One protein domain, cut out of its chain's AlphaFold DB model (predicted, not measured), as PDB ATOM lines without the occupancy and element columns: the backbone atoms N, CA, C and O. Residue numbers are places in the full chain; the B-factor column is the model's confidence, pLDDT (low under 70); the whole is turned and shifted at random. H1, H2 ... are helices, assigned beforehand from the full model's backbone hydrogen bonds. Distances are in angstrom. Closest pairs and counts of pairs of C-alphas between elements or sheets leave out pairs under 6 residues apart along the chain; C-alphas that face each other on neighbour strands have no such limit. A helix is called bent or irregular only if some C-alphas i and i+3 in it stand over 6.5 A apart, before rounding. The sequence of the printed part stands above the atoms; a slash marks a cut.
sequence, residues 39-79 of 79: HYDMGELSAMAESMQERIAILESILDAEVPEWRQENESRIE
ATOM      1  N   HIS A  39      43.283 -53.360  35.609       53.69
ATOM      2  CA  HIS A  39      41.914 -52.848  35.684       53.69
ATOM      3  C   HIS A  39      41.932 -51.429  35.129       53.69
ATOM      4  O   HIS A  39      42.078 -50.469  35.873       53.69
ATOM      5  N   TYR A  40      41.800 -51.315  33.805       56.59
ATOM      6  CA  TYR A  40      41.263 -50.089  33.233       56.59
ATOM      7  C   TYR A  40      39.918 -49.860  33.911       56.59
ATOM      8  O   TYR A  40      39.001 -50.678  33.770       56.59
ATOM      9  N   ASP A  41      39.844 -48.823  34.737       68.38
ATOM     10  CA  ASP A  41      38.602 -48.460  35.386       68.38
ATOM     11  C   ASP A  41      37.637 -48.045  34.274       68.38
ATOM     12  O   ASP A  41      37.927 -47.154  33.474       68.38
ATOM     13  N   MET A  42      36.493 -48.720  34.182       70.81
ATOM     14  CA  MET A  42      35.479 -48.351  33.198       70.81
ATOM     15  C   MET A  42      35.003 -46.912  33.422       70.81
ATOM     16  O   MET A  42      34.599 -46.258  32.464       70.81
ATOM     17  N   GLY A  43      35.121 -46.391  34.650       75.69
ATOM     18  CA  GLY A  43      34.933 -44.974  34.946       75.69
ATOM     19  C   GLY A  43      35.983 -44.076  34.287       75.69
ATOM     20  O   GLY A  43      35.624 -43.048  33.720       75.69
ATOM     21  N   GLU A  44      37.256 -44.473  34.285       76.75
ATOM     22  CA  GLU A  44      38.345 -43.723  33.643       76.75
ATOM     23  C   GLU A  44      38.221 -43.752  32.114       76.75
ATOM     24  O   GLU A  44      38.315 -42.713  31.464       76.75
ATOM     25  N   LEU A  45      37.911 -44.918  31.535       81.06
ATOM     26  CA  LEU A  45      37.637 -45.037  30.100       81.06
ATOM     27  C   LEU A  45      36.400 -44.229  29.684       81.06
ATOM     28  O   LEU A  45      36.416 -43.587  28.634       81.06
ATOM     29  N   SER A  46      35.348 -44.220  30.506       82.88
ATOM     30  CA  SER A  46      34.150 -43.411  30.260       82.88
ATOM     31  C   SER A  46      34.448 -41.915  30.353       82.88
ATOM     32  O   SER A  46      33.998 -41.157  29.500       82.88
ATOM     33  N   ALA A  47      35.228 -41.481  31.346       85.44
ATOM     34  CA  ALA A  47      35.647 -40.088  31.477       85.44
ATOM     35  C   ALA A  47      36.528 -39.650  30.296       85.44
ATOM     36  O   ALA A  47      36.386 -38.542  29.777       85.44
ATOM     37  N   MET A  48      37.403 -40.539  29.821       87.38
ATOM     38  CA  MET A  48      38.217 -40.280  28.641       87.38
ATOM     39  C   MET A  48      37.359 -40.183  27.375       87.38
ATOM     40  O   MET A  48      37.550 -39.249  26.597       87.38
ATOM     41  N   ALA A  49      36.381 -41.074  27.194       90.38
ATOM     42  CA  ALA A  49      35.442 -41.019  26.076       90.38
ATOM     43  C   ALA A  49      34.620 -39.718  26.065       90.38
ATOM     44  O   ALA A  49      34.461 -39.114  25.004       90.38
ATOM     45  N   GLU A  50      34.169 -39.252  27.232       89.25
ATOM     46  CA  GLU A  50      33.463 -37.973  27.378       89.25
ATOM     47  C   GLU A  50      34.362 -36.796  26.967       89.25
ATOM     48  O   GLU A  50      33.990 -35.977  26.126       89.25
ATOM     49  N   SER A  51      35.609 -36.771  27.458       92.00
ATOM     50  CA  SER A  51      36.580 -35.726  27.098       92.00
ATOM     51  C   SER A  51      36.926 -35.723  25.603       92.00
ATOM     52  O   SER A  51      37.201 -34.678  25.013       92.00
ATOM     53  N   MET A  52      36.922 -36.895  24.961       89.88
ATOM     54  CA  MET A  52      37.159 -37.009  23.526       89.88
ATOM     55  C   MET A  52      35.963 -36.502  22.722       89.88
ATOM     56  O   MET A  52      36.177 -35.835  21.712       89.88
ATOM     57  N   GLN A  53      34.733 -36.757  23.173       92.38
ATOM     58  CA  GLN A  53      33.520 -36.224  22.548       92.38
ATOM     59  C   GLN A  53      33.497 -34.694  22.559       92.38
ATOM     60  O   GLN A  53      33.281 -34.084  21.512       92.38
ATOM     61  N   GLU A  54      33.807 -34.073  23.699       92.62
ATOM     62  CA  GLU A  54      33.881 -32.610  23.809       92.62
ATOM     63  C   GLU A  54      34.906 -32.025  22.829       92.62
ATOM     64  O   GLU A  54      34.634 -31.071  22.099       92.62
ATOM     65  N   ARG A  55      36.080 -32.653  22.736       94.88
ATOM     66  CA  ARG A  55      37.132 -32.228  21.806       94.88
ATOM     67  C   ARG A  55      36.726 -32.385  20.343       94.88
ATOM     68  O   ARG A  55      37.072 -31.523  19.543       94.88
ATOM     69  N   ILE A  56      36.017 -33.456  19.987       91.81
ATOM     70  CA  ILE A  56      35.512 -33.661  18.623       91.81
ATOM     71  C   ILE A  56      34.514 -32.561  18.261       91.81
ATOM     72  O   ILE A  56      34.639 -31.983  17.188       91.81
ATOM     73  N   ALA A  57      33.594 -32.208  19.161       91.31
ATOM     74  CA  ALA A  57      32.634 -31.130  18.922       91.31
ATOM     75  C   ALA A  57      33.329 -29.776  18.698       91.31
ATOM     76  O   ALA A  57      32.963 -29.024  17.794       91.31
ATOM     77  N   ILE A  58      34.378 -29.483  19.474       93.00
ATOM     78  CA  ILE A  58      35.199 -28.283  19.264       93.00
ATOM     79  C   ILE A  58      35.881 -28.332  17.892       93.00
ATOM     80  O   ILE A  58      35.833 -27.347  17.156       93.00
ATOM     81  N   LEU A  59      36.495 -29.459  17.527       93.31
ATOM     82  CA  LEU A  59      37.160 -29.606  16.232       93.31
ATOM     83  C   LEU A  59      36.180 -29.484  15.062       93.31
ATOM     84  O   LEU A  59      36.522 -28.817  14.094       93.31
ATOM     85  N   GLU A  60      34.973 -30.048  15.161       89.50
ATOM     86  CA  GLU A  60      33.921 -29.842  14.160       89.50
ATOM     87  C   GLU A  60      33.543 -28.364  14.051       89.50
ATOM     88  O   GLU A  60      33.462 -27.855  12.942       89.50
ATOM     89  N   SER A  61      33.410 -27.642  15.171       90.69
ATOM     90  CA  SER A  61      33.085 -26.208  15.128       90.69
ATOM     91  C   SER A  61      34.166 -25.364  14.445       90.69
ATOM     92  O   SER A  61      33.856 -24.423  13.719       90.69
ATOM     93  N   ILE A  62      35.441 -25.714  14.648       91.75
ATOM     94  CA  ILE A  62      36.571 -25.047  13.991       91.75
ATOM     95  C   ILE A  62      36.591 -25.413  12.509       91.75
ATOM     96  O   ILE A  62      36.781 -24.547  11.661       91.75
ATOM     97  N   LEU A  63      36.387 -26.689  12.192       89.62
ATOM     98  CA  LEU A  63      36.429 -27.185  10.825       89.62
ATOM     99  C   LEU A  63      35.266 -26.641   9.984       89.62
ATOM    100  O   LEU A  63      35.487 -26.258   8.841       89.62
ATOM    101  N   ASP A  64      34.069 -26.519  10.561       87.50
ATOM    102  CA  ASP A  64      32.914 -25.873   9.929       87.50
ATOM    103  C   ASP A  64      33.158 -24.363   9.710       87.50
ATOM    104  O   ASP A  64      32.667 -23.797   8.733       87.50
ATOM    105  N   ALA A  65      33.935 -23.702  10.579       88.62
ATOM    106  CA  ALA A  65      34.286 -22.287  10.433       88.62
ATOM    107  C   ALA A  65      35.383 -22.036   9.380       88.62
ATOM    108  O   ALA A  65      35.302 -21.064   8.630       88.62
ATOM    109  N   GLU A  66      36.405 -22.891   9.331       89.75
ATOM    110  CA  GLU A  66      37.572 -22.730   8.451       89.75
ATOM    111  C   GLU A  66      37.364 -23.358   7.064       89.75
ATOM    112  O   GLU A  66      37.866 -22.847   6.063       89.75
ATOM    113  N   VAL A  67      36.630 -24.472   6.975       87.94
ATOM    114  CA  VAL A  67      36.449 -25.241   5.733       87.94
ATOM    115  C   VAL A  67      34.986 -25.679   5.592       87.94
ATOM    116  O   VAL A  67      34.706 -26.867   5.652       87.94
ATOM    117  N   PRO A  68      34.025 -24.771   5.355       81.44
ATOM    118  CA  PRO A  68      32.585 -25.074   5.421       81.44
ATOM    119  C   PRO A  68      32.103 -26.208   4.492       81.44
ATOM    120  O   PRO A  68      31.103 -26.863   4.776       81.44
ATOM    121  N   GLU A  69      32.829 -26.495   3.409       85.12
ATOM    122  CA  GLU A  69      32.467 -27.518   2.416       85.12
ATOM    123  C   GLU A  69      33.018 -28.923   2.736       85.12
ATOM    124  O   GLU A  69      32.763 -29.875   1.994       85.12
ATOM    125  N   TRP A  70      33.755 -29.089   3.844       83.50
ATOM    126  CA  TRP A  70      34.460 -30.339   4.158       83.50
ATOM    127  C   TRP A  70      33.528 -31.555   4.244       83.50
ATOM    128  O   TRP A  70      33.918 -32.654   3.855       83.50
ATOM    129  N   ARG A  71      32.288 -31.369   4.721       80.19
ATOM    130  CA  ARG A  71      31.295 -32.450   4.818       80.19
ATOM    131  C   ARG A  71      30.900 -32.985   3.437       80.19
ATOM    132  O   ARG A  71      30.837 -34.197   3.263       80.19
ATOM    133  N   GLN A  72      30.729 -32.107   2.447       82.31
ATOM    134  CA  GLN A  72      30.348 -32.486   1.079       82.31
ATOM    135  C   GLN A  72      31.495 -33.193   0.339       82.31
ATOM    136  O   GLN A  72      31.280 -34.188  -0.355       82.31
ATOM    137  N   GLU A  73      32.735 -32.730   0.523       79.88
ATOM    138  CA  GLU A  73      33.922 -33.400  -0.029       79.88
ATOM    139  C   GLU A  73      34.138 -34.786   0.605       79.88
ATOM    140  O   GLU A  73      34.570 -35.727  -0.061       79.88
ATOM    141  N   ASN A  74      33.814 -34.943   1.891       78.06
ATOM    142  CA  ASN A  74      33.982 -36.214   2.585       78.06
ATOM    143  C   ASN A  74      32.887 -37.232   2.222       78.06
ATOM    144  O   ASN A  74      33.206 -38.403   2.041       78.06
ATOM    145  N   GLU A  75      31.628 -36.803   2.072       74.75
ATOM    146  CA  GLU A  75      30.528 -37.667   1.608       74.75
ATOM    147  C   GLU A  75      30.741 -38.126   0.158       74.75
ATOM    148  O   GLU A  75      30.662 -39.318  -0.122       74.75
ATOM    149  N   SER A  76      31.130 -37.212  -0.739       74.31
ATOM    150  CA  SER A  76      31.406 -37.537  -2.151       74.31
ATOM    151  C   SER A  76      32.643 -38.414  -2.377       74.31
ATOM    152  O   SER A  76      32.782 -39.006  -3.441       74.31
ATOM    153  N   ARG A  77      33.550 -38.508  -1.396       70.44
ATOM    154  CA  ARG A  77      34.728 -39.391  -1.442       70.44
ATOM    155  C   ARG A  77      34.439 -40.814  -0.951       70.44
ATOM    156  O   ARG A  77      35.260 -41.703  -1.174       70.44
ATOM    157  N   ILE A  78      33.350 -41.011  -0.210       66.00
ATOM    158  CA  ILE A  78      32.979 -42.313   0.365       66.00
ATOM    159  C   ILE A  78      32.020 -43.087  -0.565       66.00
ATOM    160  O   ILE A  78      31.960 -44.314  -0.455       66.00
ATOM    161  N   GLU A  79      31.331 -42.408  -1.492       54.31
ATOM    162  CA  GLU A  79      30.639 -43.016  -2.650       54.31
ATOM    163  C   GLU A  79      31.601 -43.427  -3.780       54.31
ATOM    164  O   GLU A  79      31.339 -44.484  -4.405       54.31
TER     165      GLU A  79
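What this domain is: This is residues 39 to 79 of the 79 residues of the protein "Envelope stress response membrane protein PspB" of Gammaproteobacteria bacterium (UniProt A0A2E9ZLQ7). A long helix, H1, and a much shorter one, H2, meet near their ends at a corner and make an L, with H1 as the long arm. H1 makes most of the length, and H2 turns off after a tight link at the end of H1. The printed part has 41 residues with two named helices, H1 then H2, and no named strand; the class is all helix. The whole is extended, with a radius of gyration of the C-alphas of 14.9 A, and flat, spanning 42 by 24 by 7 A.

How they stand to each other: H1, residues 42 to 66, is joined to H2, residues 70 to 78, by a tight link of 3 residues. The two helices are close but not clearly touching, with 2 pairs of C-alphas within 8 A. Their closest C-alphas, those of Asp 64 and Trp 70, are 7.5 A apart. Their lines stand at 72 degrees, only just about perpendicular, and their centres are 21.0 A apart. In H1 and H2 every pair of O i and N i+4 is within hydrogen-bond range.

Where its parts are: Residues 39 to 41 come before H1. H1 begins at C-alpha 42, at (35.479, -48.351, 33.198), and ends at C-alpha 66, at (37.572, -22.730, 8.451), 35.7 A from first to last C-alpha. H2 runs 12.6 A from C-alpha 70 to C-alpha 78, which is at (32.979, -42.313, 0.365). Neither helix is bent.

The domain as a whole: The C-alphas farthest apart, those of His 39 and Glu 69, are 42.9 A apart. Residues 39 to 62, 64 to 70 and 72 to 79 stand free. The printed part has no cut and ends at residue 79, the chain's last. The mean pLDDT of the printed part is 82.3; residues 39 to 41 and 78 to 79 are under 70.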